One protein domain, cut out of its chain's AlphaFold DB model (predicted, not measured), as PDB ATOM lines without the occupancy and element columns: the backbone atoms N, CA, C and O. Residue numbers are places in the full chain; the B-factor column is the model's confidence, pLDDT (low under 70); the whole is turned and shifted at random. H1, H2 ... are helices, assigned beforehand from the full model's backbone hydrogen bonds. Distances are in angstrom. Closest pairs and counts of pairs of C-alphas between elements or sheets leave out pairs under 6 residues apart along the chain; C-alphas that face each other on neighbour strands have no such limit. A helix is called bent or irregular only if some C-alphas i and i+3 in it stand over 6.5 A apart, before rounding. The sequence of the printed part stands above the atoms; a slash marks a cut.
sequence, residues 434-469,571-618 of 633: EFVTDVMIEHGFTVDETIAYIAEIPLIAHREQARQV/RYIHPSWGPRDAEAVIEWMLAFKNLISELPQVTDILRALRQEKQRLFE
ATOM      1  N   GLU A 434     -33.702 -10.723 -18.998       79.19
ATOM      2  CA  GLU A 434     -34.963  -9.977 -18.916       79.19
ATOM      3  C   GLU A 434     -36.167 -10.928 -18.849       79.19
ATOM      4  O   GLU A 434     -37.118 -10.692 -18.108       79.19
ATOM      5  N   PHE A 435     -36.108 -12.079 -19.526       83.88
ATOM      6  CA  PHE A 435     -37.154 -13.099 -19.406       83.88
ATOM      7  C   PHE A 435     -37.181 -13.737 -18.016       83.88
ATOM      8  O   PHE A 435     -38.253 -14.000 -17.474       83.88
ATOM      9  N   VAL A 436     -36.025 -13.953 -17.394       85.50
ATOM     10  CA  VAL A 436     -35.977 -14.475 -16.023       85.50
ATOM     11  C   VAL A 436     -36.427 -13.415 -15.016       85.50
ATOM     12  O   VAL A 436     -37.271 -13.698 -14.168       85.50
ATOM     13  N   THR A 437     -35.895 -12.195 -15.089       77.44
ATOM     14  CA  THR A 437     -36.170 -11.139 -14.107       77.44
ATOM     15  C   THR A 437     -37.559 -10.551 -14.244       77.44
ATOM     16  O   THR A 437     -38.172 -10.212 -13.235       77.44
ATOM     17  N   ASP A 438     -38.094 -10.470 -15.453       76.75
ATOM     18  CA  ASP A 438     -39.320  -9.724 -15.674       76.75
ATOM     19  C   ASP A 438     -40.479 -10.667 -16.016       76.75
ATOM     20  O   ASP A 438     -41.560 -10.578 -15.441       76.75
ATOM     21  N   VAL A 439     -40.276 -11.657 -16.889       78.81
ATOM     22  CA  VAL A 439     -41.360 -12.589 -17.253       78.81
ATOM     23  C   VAL A 439     -41.579 -13.638 -16.162       78.81
ATOM     24  O   VAL A 439     -42.696 -13.812 -15.667       78.81
ATOM     25  N   MET A 440     -40.521 -14.304 -15.708       82.94
ATOM     26  CA  MET A 440     -40.658 -15.303 -14.650       82.94
ATOM     27  C   MET A 440     -40.820 -14.665 -13.272       82.94
ATOM     28  O   MET A 440     -41.764 -14.985 -12.549       82.94
ATOM     29  N   ILE A 441     -39.906 -13.769 -12.892       79.62
ATOM     30  CA  ILE A 441     -39.917 -13.156 -11.564       79.62
ATOM     31  C   ILE A 441     -41.061 -12.148 -11.449       79.62
ATOM     32  O   ILE A 441     -41.901 -12.343 -10.585       79.62
ATOM     33  N   GLU A 442     -41.198 -11.116 -12.285       76.69
ATOM     34  CA  GLU A 442     -42.300 -10.152 -12.074       76.69
ATOM     35  C   GLU A 442     -43.671 -10.756 -12.416       76.69
ATOM     36  O   GLU A 442     -44.595 -10.718 -11.592       76.69
ATOM     37  N   HIS A 443     -43.815 -11.363 -13.598       78.88
ATOM     38  CA  HIS A 443     -45.112 -11.857 -14.076       78.88
ATOM     39  C   HIS A 443     -45.486 -13.264 -13.595       78.88
ATOM     40  O   HIS A 443     -46.653 -13.638 -13.682       78.88
ATOM     41  N   GLY A 444     -44.560 -14.015 -12.996       79.38
ATOM     42  CA  GLY A 444     -44.853 -15.317 -12.393       79.38
ATOM     43  C   GLY A 444     -44.987 -16.466 -13.382       79.38
ATOM     44  O   GLY A 444     -45.591 -17.476 -13.027       79.38
ATOM     45  N   PHE A 445     -44.452 -16.314 -14.593       84.25
ATOM     46  CA  PHE A 445     -44.434 -17.379 -15.586       84.25
ATOM     47  C   PHE A 445     -43.486 -18.496 -15.141       84.25
ATOM     48  O   PHE A 445     -42.413 -18.264 -14.576       84.25
ATOM     49  N   THR A 446     -43.859 -19.734 -15.435       87.88
ATOM     50  CA  THR A 446     -42.946 -20.874 -15.384       87.88
ATOM     51  C   THR A 446     -41.919 -20.789 -16.517       87.88
ATOM     52  O   THR A 446     -42.095 -20.062 -17.499       87.88
ATOM     53  N   VAL A 447     -40.836 -21.567 -16.416       90.44
ATOM     54  CA  VAL A 447     -39.843 -21.662 -17.502       90.44
ATOM     55  C   VAL A 447     -40.489 -22.146 -18.803       90.44
ATOM     56  O   VAL A 447     -40.185 -21.614 -19.865       90.44
ATOM     57  N   ASP A 448     -41.407 -23.112 -18.725       90.31
ATOM     58  CA  ASP A 448     -42.074 -23.674 -19.903       90.31
ATOM     59  C   ASP A 448     -43.039 -22.686 -20.560       90.31
ATOM     60  O   ASP A 448     -43.028 -22.547 -21.781       90.31
ATOM     61  N   GLU A 449     -43.809 -21.939 -19.766       88.88
ATOM     62  CA  GLU A 449     -44.644 -20.848 -20.285       88.88
ATOM     63  C   GLU A 449     -43.788 -19.748 -20.920       88.88
ATOM     64  O   GLU A 449     -44.145 -19.217 -21.967       88.88
ATOM     65  N   THR A 450     -42.630 -19.440 -20.330       88.38
ATOM     66  CA  THR A 450     -41.695 -18.446 -20.877       88.38
ATOM     67  C   THR A 450     -41.099 -18.915 -22.207       88.38
ATOM     68  O   THR A 450     -41.036 -18.141 -23.157       88.38
ATOM     69  N   ILE A 451     -40.711 -20.190 -22.321       89.38
ATOM     70  CA  ILE A 451     -40.225 -20.781 -23.578       89.38
ATOM     71  C   ILE A 451     -41.316 -20.752 -24.653       89.38
ATOM     72  O   ILE A 451     -41.040 -20.356 -25.785       89.38
ATOM     73  N   ALA A 452     -42.545 -21.151 -24.306       86.06
ATOM     74  CA  ALA A 452     -43.678 -21.105 -25.224       86.06
ATOM     75  C   ALA A 452     -43.941 -19.670 -25.703       86.06
ATOM     76  O   ALA A 452     -44.078 -19.443 -26.902       86.06
ATOM     77  N   TYR A 453     -43.903 -18.699 -24.786       83.81
ATOM     78  CA  TYR A 453     -44.038 -17.284 -25.112       83.81
ATOM     79  C   TYR A 453     -42.950 -16.811 -26.089       83.81
ATOM     80  O   TYR A 453     -43.267 -16.240 -27.130       83.81
ATOM     81  N   ILE A 454     -41.674 -17.109 -25.815       83.31
ATOM     82  CA  ILE A 454     -40.553 -16.730 -26.690       83.31
ATOM     83  C   ILE A 454     -40.701 -17.343 -28.091       83.31
ATOM     84  O   ILE A 454     -40.422 -16.677 -29.088       83.31
ATOM     85  N   ALA A 455     -41.163 -18.593 -28.183       83.44
ATOM     86  CA  ALA A 455     -41.371 -19.273 -29.460       83.44
ATOM     87  C   ALA A 455     -42.450 -18.601 -30.330       83.44
ATOM     88  O   ALA A 455     -42.396 -18.696 -31.558       83.44
ATOM     89  N   GLU A 456     -43.404 -17.898 -29.718       80.94
ATOM     90  CA  GLU A 456     -44.459 -17.167 -30.425       80.94
ATOM     91  C   GLU A 456     -44.033 -15.761 -30.875       80.94
ATOM     92  O   GLU A 456     -44.604 -15.246 -31.841       80.94
ATOM     93  N   ILE A 457     -43.008 -15.153 -30.256       75.50
ATOM     94  CA  ILE A 457     -42.562 -13.774 -30.552       75.50
ATOM     95  C   ILE A 457     -42.339 -13.529 -32.056       75.50
ATOM     96  O   ILE A 457     -42.910 -12.565 -32.572       75.50
ATOM     97  N   PRO A 458     -41.602 -14.374 -32.811       71.25
ATOM     98  CA  PRO A 458     -41.380 -14.137 -34.240       71.25
ATOM     99  C   PRO A 458     -42.677 -14.154 -35.064       71.25
ATOM    100  O   PRO A 458     -42.819 -13.404 -36.030       71.25
ATOM    101  N   LEU A 459     -43.644 -14.998 -34.682       71.06
ATOM    102  CA  LEU A 459     -44.947 -15.072 -35.347       71.06
ATOM    103  C   LEU A 459     -45.777 -13.818 -35.064       71.06
ATOM    104  O   LEU A 459     -46.430 -13.297 -35.972       71.06
ATOM    105  N   ILE A 460     -45.746 -13.333 -33.821       68.81
ATOM    106  CA  ILE A 460     -46.432 -12.103 -33.416       68.81
ATOM    107  C   ILE A 460     -45.816 -10.900 -34.139       68.81
ATOM    108  O   ILE A 460     -46.551 -10.130 -34.756       68.81
ATOM    109  N   ALA A 461     -44.484 -10.791 -34.154       66.69
ATOM    110  CA  ALA A 461     -43.761  -9.723 -34.838       66.69
ATOM    111  C   ALA A 461     -44.092  -9.675 -36.340       66.69
ATOM    112  O   ALA A 461     -44.418  -8.614 -36.868       66.69
ATOM    113  N   HIS A 462     -44.110 -10.827 -37.021       67.50
ATOM    114  CA  HIS A 462     -44.454 -10.894 -38.443       67.50
ATOM    115  C   HIS A 462     -45.914 -10.498 -38.721       67.50
ATOM    116  O   HIS A 462     -46.202  -9.810 -39.703       67.50
ATOM    117  N   ARG A 463     -46.862 -10.924 -37.874       69.06
ATOM    118  CA  ARG A 463     -48.278 -10.530 -38.002       69.06
ATOM    119  C   ARG A 463     -48.460  -9.031 -37.800       69.06
ATOM    120  O   ARG A 463     -49.186  -8.407 -38.569       69.06
ATOM    121  N   GLU A 464     -47.786  -8.459 -36.807       67.56
ATOM    122  CA  GLU A 464     -47.859  -7.026 -36.539       67.56
ATOM    123  C   GLU A 464     -47.219  -6.220 -37.670       67.56
ATOM    124  O   GLU A 464     -47.818  -5.262 -38.150       67.56
ATOM    125  N   GLN A 465     -46.072  -6.656 -38.193       66.06
ATOM    126  CA  GLN A 465     -45.458  -6.026 -39.360       66.06
ATOM    127  C   GLN A 465     -46.395  -6.050 -40.579       66.06
ATOM    128  O   GLN A 465     -46.575  -5.023 -41.232       66.06
ATOM    129  N   ALA A 466     -47.048  -7.184 -40.857       66.81
ATOM    130  CA  ALA A 466     -48.031  -7.287 -41.936       66.81
ATOM    131  C   ALA A 466     -49.232  -6.345 -41.723       66.81
ATOM    132  O   ALA A 466     -49.676  -5.687 -42.664       66.81
ATOM    133  N   ARG A 467     -49.721  -6.226 -40.481       72.69
ATOM    134  CA  ARG A 467     -50.804  -5.303 -40.110       72.69
ATOM    135  C   ARG A 467     -50.408  -3.839 -40.315       72.69
ATOM    136  O   ARG A 467     -51.205  -3.063 -40.829       72.69
ATOM    137  N   GLN A 468     -49.185  -3.462 -39.948       69.75
ATOM    138  CA  GLN A 468     -48.672  -2.102 -40.140       69.75
ATOM    139  C   GLN A 468     -48.523  -1.753 -41.624       69.75
ATOM    140  O   GLN A 468     -48.901  -0.659 -42.034       69.75
ATOM    141  N   VAL A 469     -48.038  -2.691 -42.445       71.50
ATOM    142  CA  VAL A 469     -47.989  -2.516 -43.907       71.50
ATOM    143  C   VAL A 469     -49.395  -2.335 -44.479       71.50
ATOM    144  O   VAL A 469     -49.595  -1.472 -45.331       71.50
ATOM    145  N   ARG A 571     -43.217  -5.153 -24.607       58.25
ATOM    146  CA  ARG A 571     -41.874  -4.549 -24.595       58.25
ATOM    147  C   ARG A 571     -40.749  -5.503 -25.021       58.25
ATOM    148  O   ARG A 571     -39.702  -5.016 -25.430       58.25
ATOM    149  N   TYR A 572     -40.955  -6.822 -24.942       59.22
ATOM    150  CA  TYR A 572     -39.954  -7.824 -25.352       59.22
ATOM    151  C   TYR A 572     -40.127  -8.283 -26.802       59.22
ATOM    152  O   TYR A 572     -39.303  -9.036 -27.319       59.22
ATOM    153  N   ILE A 573     -41.189  -7.835 -27.481       57.75
ATOM    154  CA  ILE A 573     -41.422  -8.109 -28.898       57.75
ATOM    155  C   ILE A 573     -40.705  -7.022 -29.689       57.75
ATOM    156  O   ILE A 573     -41.295  -6.029 -30.114       57.75
ATOM    157  N   HIS A 574     -39.396  -7.183 -29.869       59.53
ATOM    158  CA  HIS A 574     -38.671  -6.261 -30.728       59.53
ATOM    159  C   HIS A 574     -38.957  -6.606 -32.205       59.53
ATOM    160  O   HIS A 574     -38.777  -7.759 -32.596       59.53
ATOM    161  N   PRO A 575     -39.362  -5.646 -33.063       55.97
ATOM    162  CA  PRO A 575     -39.792  -5.928 -34.440       55.97
ATOM    163  C   PRO A 575     -38.736  -6.603 -35.324       55.97
ATOM    164  O   PRO A 575     -39.072  -7.207 -36.336       55.97
ATOM    165  N   SER A 576     -37.458  -6.484 -34.961       56.38
ATOM    166  CA  SER A 576     -36.358  -7.139 -35.673       56.38
ATOM    167  C   SER A 576     -36.052  -8.560 -35.194       56.38
ATOM    168  O   SER A 576     -35.175  -9.193 -35.779       56.38
ATOM    169  N   TRP A 577     -36.728  -9.067 -34.150       64.25
ATOM    170  CA  TRP A 577     -36.528 -10.440 -33.690       64.25
ATOM    171  C   TRP A 577     -36.902 -11.426 -34.780       64.25
ATOM    172  O   TRP A 577     -38.068 -11.599 -35.139       64.25
ATOM    173  N   GLY A 578     -35.884 -12.114 -35.277       67.50
ATOM    174  CA  GLY A 578     -36.077 -13.245 -36.155       67.50
ATOM    175  C   GLY A 578     -36.340 -14.530 -35.363       67.50
ATOM    176  O   GLY A 578     -36.023 -14.622 -34.175       67.50
ATOM    177  N   PRO A 579     -36.792 -15.598 -36.043       71.56
ATOM    178  CA  PRO A 579     -36.873 -16.943 -35.466       71.56
ATOM    179  C   PRO A 579     -35.581 -17.425 -34.784       71.56
ATOM    180  O   PRO A 579     -35.627 -18.234 -33.866       71.56
ATOM    181  N   ARG A 580     -34.424 -16.913 -35.213       74.69
ATOM    182  CA  ARG A 580     -33.105 -17.299 -34.691       74.69
ATOM    183  C   ARG A 580     -32.746 -16.631 -33.378       74.69
ATOM    184  O   ARG A 580     -32.056 -17.237 -32.566       74.69
ATOM    185  N   ASP A 581     -33.203 -15.400 -33.187       77.06
ATOM    186  CA  ASP A 581     -33.006 -14.695 -31.926       77.06
ATOM    187  C   ASP A 581     -33.810 -15.427 -30.839       77.06
ATOM    188  O   ASP A 581     -33.273 -15.761 -29.784       77.06
ATOM    189  N   ALA A 582     -35.045 -15.827 -31.170       79.25
ATOM    190  CA  ALA A 582     -35.864 -16.694 -30.330       79.25
ATOM    191  C   ALA A 582     -35.212 -18.067 -30.086       79.25
ATOM    192  O   ALA A 582     -35.140 -18.499 -28.941       79.25
ATOM    193  N   GLU A 583     -34.682 -18.740 -31.118       83.44
ATOM    194  CA  GLU A 583     -33.972 -20.024 -30.969       83.44
ATOM    195  C   GLU A 583     -32.794 -19.917 -29.986       83.44
ATOM    196  O   GLU A 583     -32.663 -20.752 -29.090       83.44
ATOM    197  N   ALA A 584     -31.975 -18.867 -30.097       85.94
ATOM    198  CA  ALA A 584     -30.832 -18.652 -29.215       85.94
ATOM    199  C   ALA A 584     -31.249 -18.399 -27.758       85.94
ATOM    200  O   ALA A 584     -30.612 -18.912 -26.834       85.94
ATOM    201  N   VAL A 585     -32.312 -17.623 -27.530       87.94
ATOM    202  CA  VAL A 585     -32.838 -17.376 -26.178       87.94
ATOM    203  C   VAL A 585     -33.493 -18.642 -25.618       87.94
ATOM    204  O   VAL A 585     -33.246 -18.993 -24.468       87.94
ATOM    205  N   ILE A 586     -34.250 -19.394 -26.424       89.81
ATOM    206  CA  ILE A 586     -34.827 -20.689 -26.027       89.81
ATOM    207  C   ILE A 586     -33.722 -21.673 -25.643       89.81
ATOM    208  O   ILE A 586     -33.845 -22.363 -24.633       89.81
ATOM    209  N   GLU A 587     -32.618 -21.729 -26.393       92.56
ATOM    210  CA  GLU A 587     -31.500 -22.618 -26.070       92.56
ATOM    211  C   GLU A 587     -30.893 -22.306 -24.693       92.56
ATOM    212  O   GLU A 587     -30.542 -23.227 -23.940       92.56
ATOM    213  N   TRP A 588     -30.822 -21.020 -24.342       95.00
ATOM    214  CA  TRP A 588     -30.427 -20.564 -23.013       95.00
ATOM    215  C   TRP A 588     -31.471 -20.933 -21.957       95.00
ATOM    216  O   TRP A 588     -31.117 -21.514 -20.933       95.00
ATOM    217  N   MET A 589     -32.761 -20.693 -22.217       94.81
ATOM    218  CA  MET A 589     -33.849 -21.029 -21.288       94.81
ATOM    219  C   MET A 589     -33.927 -22.535 -21.014       94.81
ATOM    220  O   MET A 589     -34.217 -22.944 -19.893       94.81
ATOM    221  N   LEU A 590     -33.604 -23.376 -21.997       95.75
ATOM    222  CA  LEU A 590     -33.484 -24.824 -21.820       95.75
ATOM    223  C   LEU A 590     -32.272 -25.203 -20.956       95.75
ATOM    224  O   LEU A 590     -32.372 -26.109 -20.129       95.75
ATOM    225  N   ALA A 591     -31.131 -24.518 -21.108       96.69
ATOM    226  CA  ALA A 591     -29.993 -24.692 -20.202       96.69
ATOM    227  C   ALA A 591     -30.368 -24.298 -18.767       96.69
ATOM    228  O   ALA A 591     -30.108 -25.051 -17.831       96.69
ATOM    229  N   PHE A 592     -31.052 -23.164 -18.612       96.75
ATOM    230  CA  PHE A 592     -31.566 -22.692 -17.334       96.75
ATOM    231  C   PHE A 592     -32.574 -23.673 -16.716       96.75
ATOM    232  O   PHE A 592     -32.458 -23.999 -15.538       96.75
ATOM    233  N   LYS A 593     -33.494 -24.238 -17.512       96.06
ATOM    234  CA  LYS A 593     -34.444 -25.275 -17.075       96.06
ATOM    235  C   LYS A 593     -33.736 -26.487 -16.466       96.06
ATOM    236  O   LYS A 593     -34.129 -26.975 -15.406       96.06
ATOM    237  N   ASN A 594     -32.694 -26.976 -17.134       96.81
ATOM    238  CA  ASN A 594     -31.922 -28.118 -16.649       96.81
ATOM    239  C   ASN A 594     -31.144 -27.761 -15.379       96.81
ATOM    240  O   ASN A 594     -31.200 -28.504 -14.401       96.81
ATOM    241  N   LEU A 595     -30.512 -26.584 -15.357       96.69
ATOM    242  CA  LEU A 595     -29.823 -26.060 -14.181       96.69
ATOM    243  C   LEU A 595     -30.737 -26.038 -12.950       96.69
ATOM    244  O   LEU A 595     -30.361 -26.572 -11.912       96.69
ATOM    245  N   ILE A 596     -31.931 -25.444 -13.041       95.12
ATOM    246  CA  ILE A 596     -32.832 -25.344 -11.881       95.12
ATOM    247  C   ILE A 596     -33.448 -26.691 -11.489       95.12
ATOM    248  O   ILE A 596     -33.874 -26.857 -10.350       95.12
ATOM    249  N   SER A 597     -33.478 -27.661 -12.407       95.19
ATOM    250  CA  SER A 597     -33.884 -29.035 -12.093       95.19
ATOM    251  C   SER A 597     -32.825 -29.751 -11.245       95.19
ATOM    252  O   SER A 597     -33.165 -30.548 -10.376       95.19
ATOM    253  N   GLU A 598     -31.542 -29.450 -11.467       95.44
ATOM    254  CA  GLU A 598     -30.419 -29.971 -10.676       95.44
ATOM    255  C   GLU A 598     -30.173 -29.180  -9.383       95.44
ATOM    256  O   GLU A 598     -29.741 -29.748  -8.378       95.44
ATOM    257  N   LEU A 599     -30.438 -27.871  -9.406       94.94
ATOM    258  CA  LEU A 599     -30.227 -26.940  -8.297       94.94
ATOM    259  C   LEU A 599     -31.511 -26.134  -8.012       94.94
ATOM    260  O   LEU A 599     -31.563 -24.934  -8.310       94.94
ATOM    261  N   PRO A 600     -32.546 -26.755  -7.408       92.62
ATOM    262  CA  PRO A 600     -33.835 -26.105  -7.150       92.62
ATOM    263  C   PRO A 600     -33.738 -24.830  -6.307       92.62
ATOM    264  O   PRO A 600     -34.533 -23.911  -6.499       92.62
ATOM    265  N   GLN A 601     -32.718 -24.724  -5.448       92.31
ATOM    266  CA  GLN A 601     -32.478 -23.545  -4.615       92.31
ATOM    267  C   GLN A 601     -32.287 -22.255  -5.427       92.31
ATOM    268  O   GLN A 601     -32.584 -21.173  -4.932       92.31
ATOM    269  N   VAL A 602     -31.849 -22.350  -6.689       92.75
ATOM    270  CA  VAL A 602     -31.766 -21.186  -7.587       92.75
ATOM    271  C   VAL A 602     -33.157 -20.591  -7.795       92.75
ATOM    272  O   VAL A 602     -33.324 -19.378  -7.752       92.75
ATOM    273  N   THR A 603     -34.182 -21.431  -7.958       90.12
ATOM    274  CA  THR A 603     -35.562 -20.958  -8.122       90.12
ATOM    275  C   THR A 603     -36.096 -20.347  -6.831       90.12
ATOM    276  O   THR A 603     -36.816 -19.352  -6.885       90.12
ATOM    277  N   ASP A 604     -35.731 -20.895  -5.673       91.19
ATOM    278  CA  ASP A 604     -36.143 -20.347  -4.378       91.19
ATOM    279  C   ASP A 604     -35.556 -18.953  -4.140       91.19
ATOM    280  O   ASP A 604     -36.282 -18.053  -3.722       91.19
ATOM    281  N   ILE A 605     -34.292 -18.735  -4.518       92.12
ATOM    282  CA  ILE A 605     -33.661 -17.409  -4.506       92.12
ATOM    283  C   ILE A 605     -34.430 -16.436  -5.408       92.12
ATOM    284  O   ILE A 605     -34.779 -15.340  -4.977       92.12
ATOM    285  N   LEU A 606     -34.753 -16.831  -6.643       89.75
ATOM    286  CA  LEU A 606     -35.489 -15.966  -7.574       89.75
ATOM    287  C   LEU A 606     -36.904 -15.640  -7.064       89.75
ATOM    288  O   LEU A 606     -37.371 -14.510  -7.212       89.75
ATOM    289  N   ARG A 607     -37.578 -16.592  -6.404       87.62
ATOM    290  CA  ARG A 607     -38.868 -16.352  -5.734       87.62
ATOM    291  C   ARG A 607     -38.733 -15.404  -4.544       87.62
ATOM    292  O   ARG A 607     -39.589 -14.542  -4.377       87.62
ATOM    293  N   ALA A 608     -37.683 -15.538  -3.736       89.12
ATOM    294  CA  ALA A 608     -37.433 -14.637  -2.615       89.12
ATOM    295  C   ALA A 608     -37.174 -13.203  -3.107       89.12
ATOM    296  O   ALA A 608     -37.781 -12.257  -2.608       89.12
ATOM    297  N   LEU A 609     -36.367 -13.045  -4.162       85.81
ATOM    298  CA  LEU A 609     -36.135 -11.752  -4.812       85.81
ATOM    299  C   LEU A 609     -37.430 -11.141  -5.362       85.81
ATOM    300  O   LEU A 609     -37.649  -9.938  -5.220       85.81
ATOM    301  N   ARG A 610     -38.317 -11.962  -5.943       84.25
ATOM    302  CA  ARG A 610     -39.656 -11.525  -6.364       84.25
ATOM    303  C   ARG A 610     -40.446 -10.936  -5.200       84.25
ATOM    304  O   ARG A 610     -41.011  -9.853  -5.329       84.25
ATOM    305  N   GLN A 611     -40.529 -11.679  -4.098       86.50
ATOM    306  CA  GLN A 611     -41.308 -11.291  -2.923       86.50
ATOM    307  C   GLN A 611     -40.775  -9.993  -2.319       86.50
ATOM    308  O   GLN A 611     -41.557  -9.099  -2.011       86.50
ATOM    309  N   GLU A 612     -39.454  -9.857  -2.226       86.75
ATOM    310  CA  GLU A 612     -38.828  -8.642  -1.717       86.75
ATOM    311  C   GLU A 612     -39.089  -7.437  -2.629       86.75
ATOM    312  O   GLU A 612     -39.470  -6.370  -2.153       86.75
ATOM    313  N   LYS A 613     -38.984  -7.611  -3.952       82.38
ATOM    314  CA  LYS A 613     -39.312  -6.552  -4.917       82.38
ATOM    315  C   LYS A 613     -40.772  -6.107  -4.801       82.38
ATOM    316  O   LYS A 613     -41.047  -4.909  -4.829       82.38
ATOM    317  N   GLN A 614     -41.694  -7.056  -4.643       83.38
ATOM    318  CA  GLN A 614     -43.114  -6.771  -4.445       83.38
ATOM    319  C   GLN A 614     -43.353  -5.999  -3.139       83.38
ATOM    320  O   GLN A 614     -44.054  -4.991  -3.145       83.38
ATOM    321  N   ARG A 615     -42.706  -6.416  -2.045       87.56
ATOM    322  CA  ARG A 615     -42.787  -5.749  -0.739       87.56
ATOM    323  C   ARG A 615     -42.290  -4.304  -0.801       87.56
ATOM    324  O   ARG A 615     -42.936  -3.410  -0.263       87.56
ATOM    325  N   LEU A 616     -41.156  -4.063  -1.464       86.88
ATOM    326  CA  LEU A 616     -40.607  -2.716  -1.655       86.88
ATOM    327  C   LEU A 616     -41.520  -1.841  -2.519       86.88
ATOM    328  O   LEU A 616     -41.695  -0.662  -2.226       86.88
ATOM    329  N   PHE A 617     -42.124  -2.415  -3.561       84.81
ATOM    330  CA  PHE A 617     -43.088  -1.704  -4.396       84.81
ATOM    331  C   PHE A 617     -44.333  -1.291  -3.600       84.81
ATOM    332  O   PHE A 617     -44.750  -0.139  -3.676       84.81
ATOM    333  N   GLU A 618     -44.899  -2.200  -2.805       88.31
ATOM    334  CA  GLU A 618     -46.053  -1.919  -1.940       88.31
ATOM    335  C   GLU A 618     -45.735  -0.854  -0.884       88.31
ATOM    336  O   GLU A 618     -46.539   0.053  -0.675       88.31
TER     337      GLU A 618
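What this domain is: This is residues 434 to 469 and 571 to 618 of the 633 residues of a protein of Perkinsus olseni (UniProt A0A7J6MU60). H3 and the arm H2a of the bent helix H2 lie side by side, and H4 turns off at the end of H3 to make an L. The short H1 sits inside that corner, between H2a and H4, while H2b reaches away at the other end. The printed part is all helix, 84 residues with four named helices, H1, H2, H3 and H4 in chain order, and no named strand. It is loose, with a radius of gyration of the C-alphas of 14.9 A, and flat, spanning 45 by 33 by 15 A.

Where its parts are: H2, residues 447 to 469, was assigned as one helix by its hydrogen bonds but is bent: C-alphas 455 and 458 are 7.0 A apart. Its arms are H2a, residues 447 to 455, 12.3 A, and H2b, residues 458 to 469, 16.5 A, at a steep tilt of 37 degrees, only just past shallow. H3, residues 579 to 598, measures 28.7 A. H4, residues 601 to 618, measures 25.7 A and ends with C-alpha 618 at (-46.053, -1.919, -1.940). H1, residues 434 to 442, measures 10.0 A and begins with C-alpha 434 at (-34.963, -9.977, -18.916).

How they stand to each other: H2a touches H3 at a shallow tilt of 7 degrees, opposite ways; their closest C-alphas, of Ile 451 and Ile 586, are 5.9 A apart. H1 touches H2a at a steep tilt of 48 degrees, closest at Val 439 and Thr 450, C-alphas 6.9 A apart. H4 touches H1 with residues 606 to 610 alone. H2b and H4 are apart. Every O i to N i+4 pair is within hydrogen-bond range in H2a, H2b, H3 and H4; in H1, 3 of 5 are.

The domain as a whole: The farthest C-alphas, of Val 469 and Gln 601, are 47.2 A apart. Residues 470 to 570 are not printed, and C-alphas 469 and 571 are 20.4 A apart across the cut. The links H1 to H2 and H3 to H4 are tight. Residues 460 to 466, 468 and 571 to 578 have pLDDT under 70.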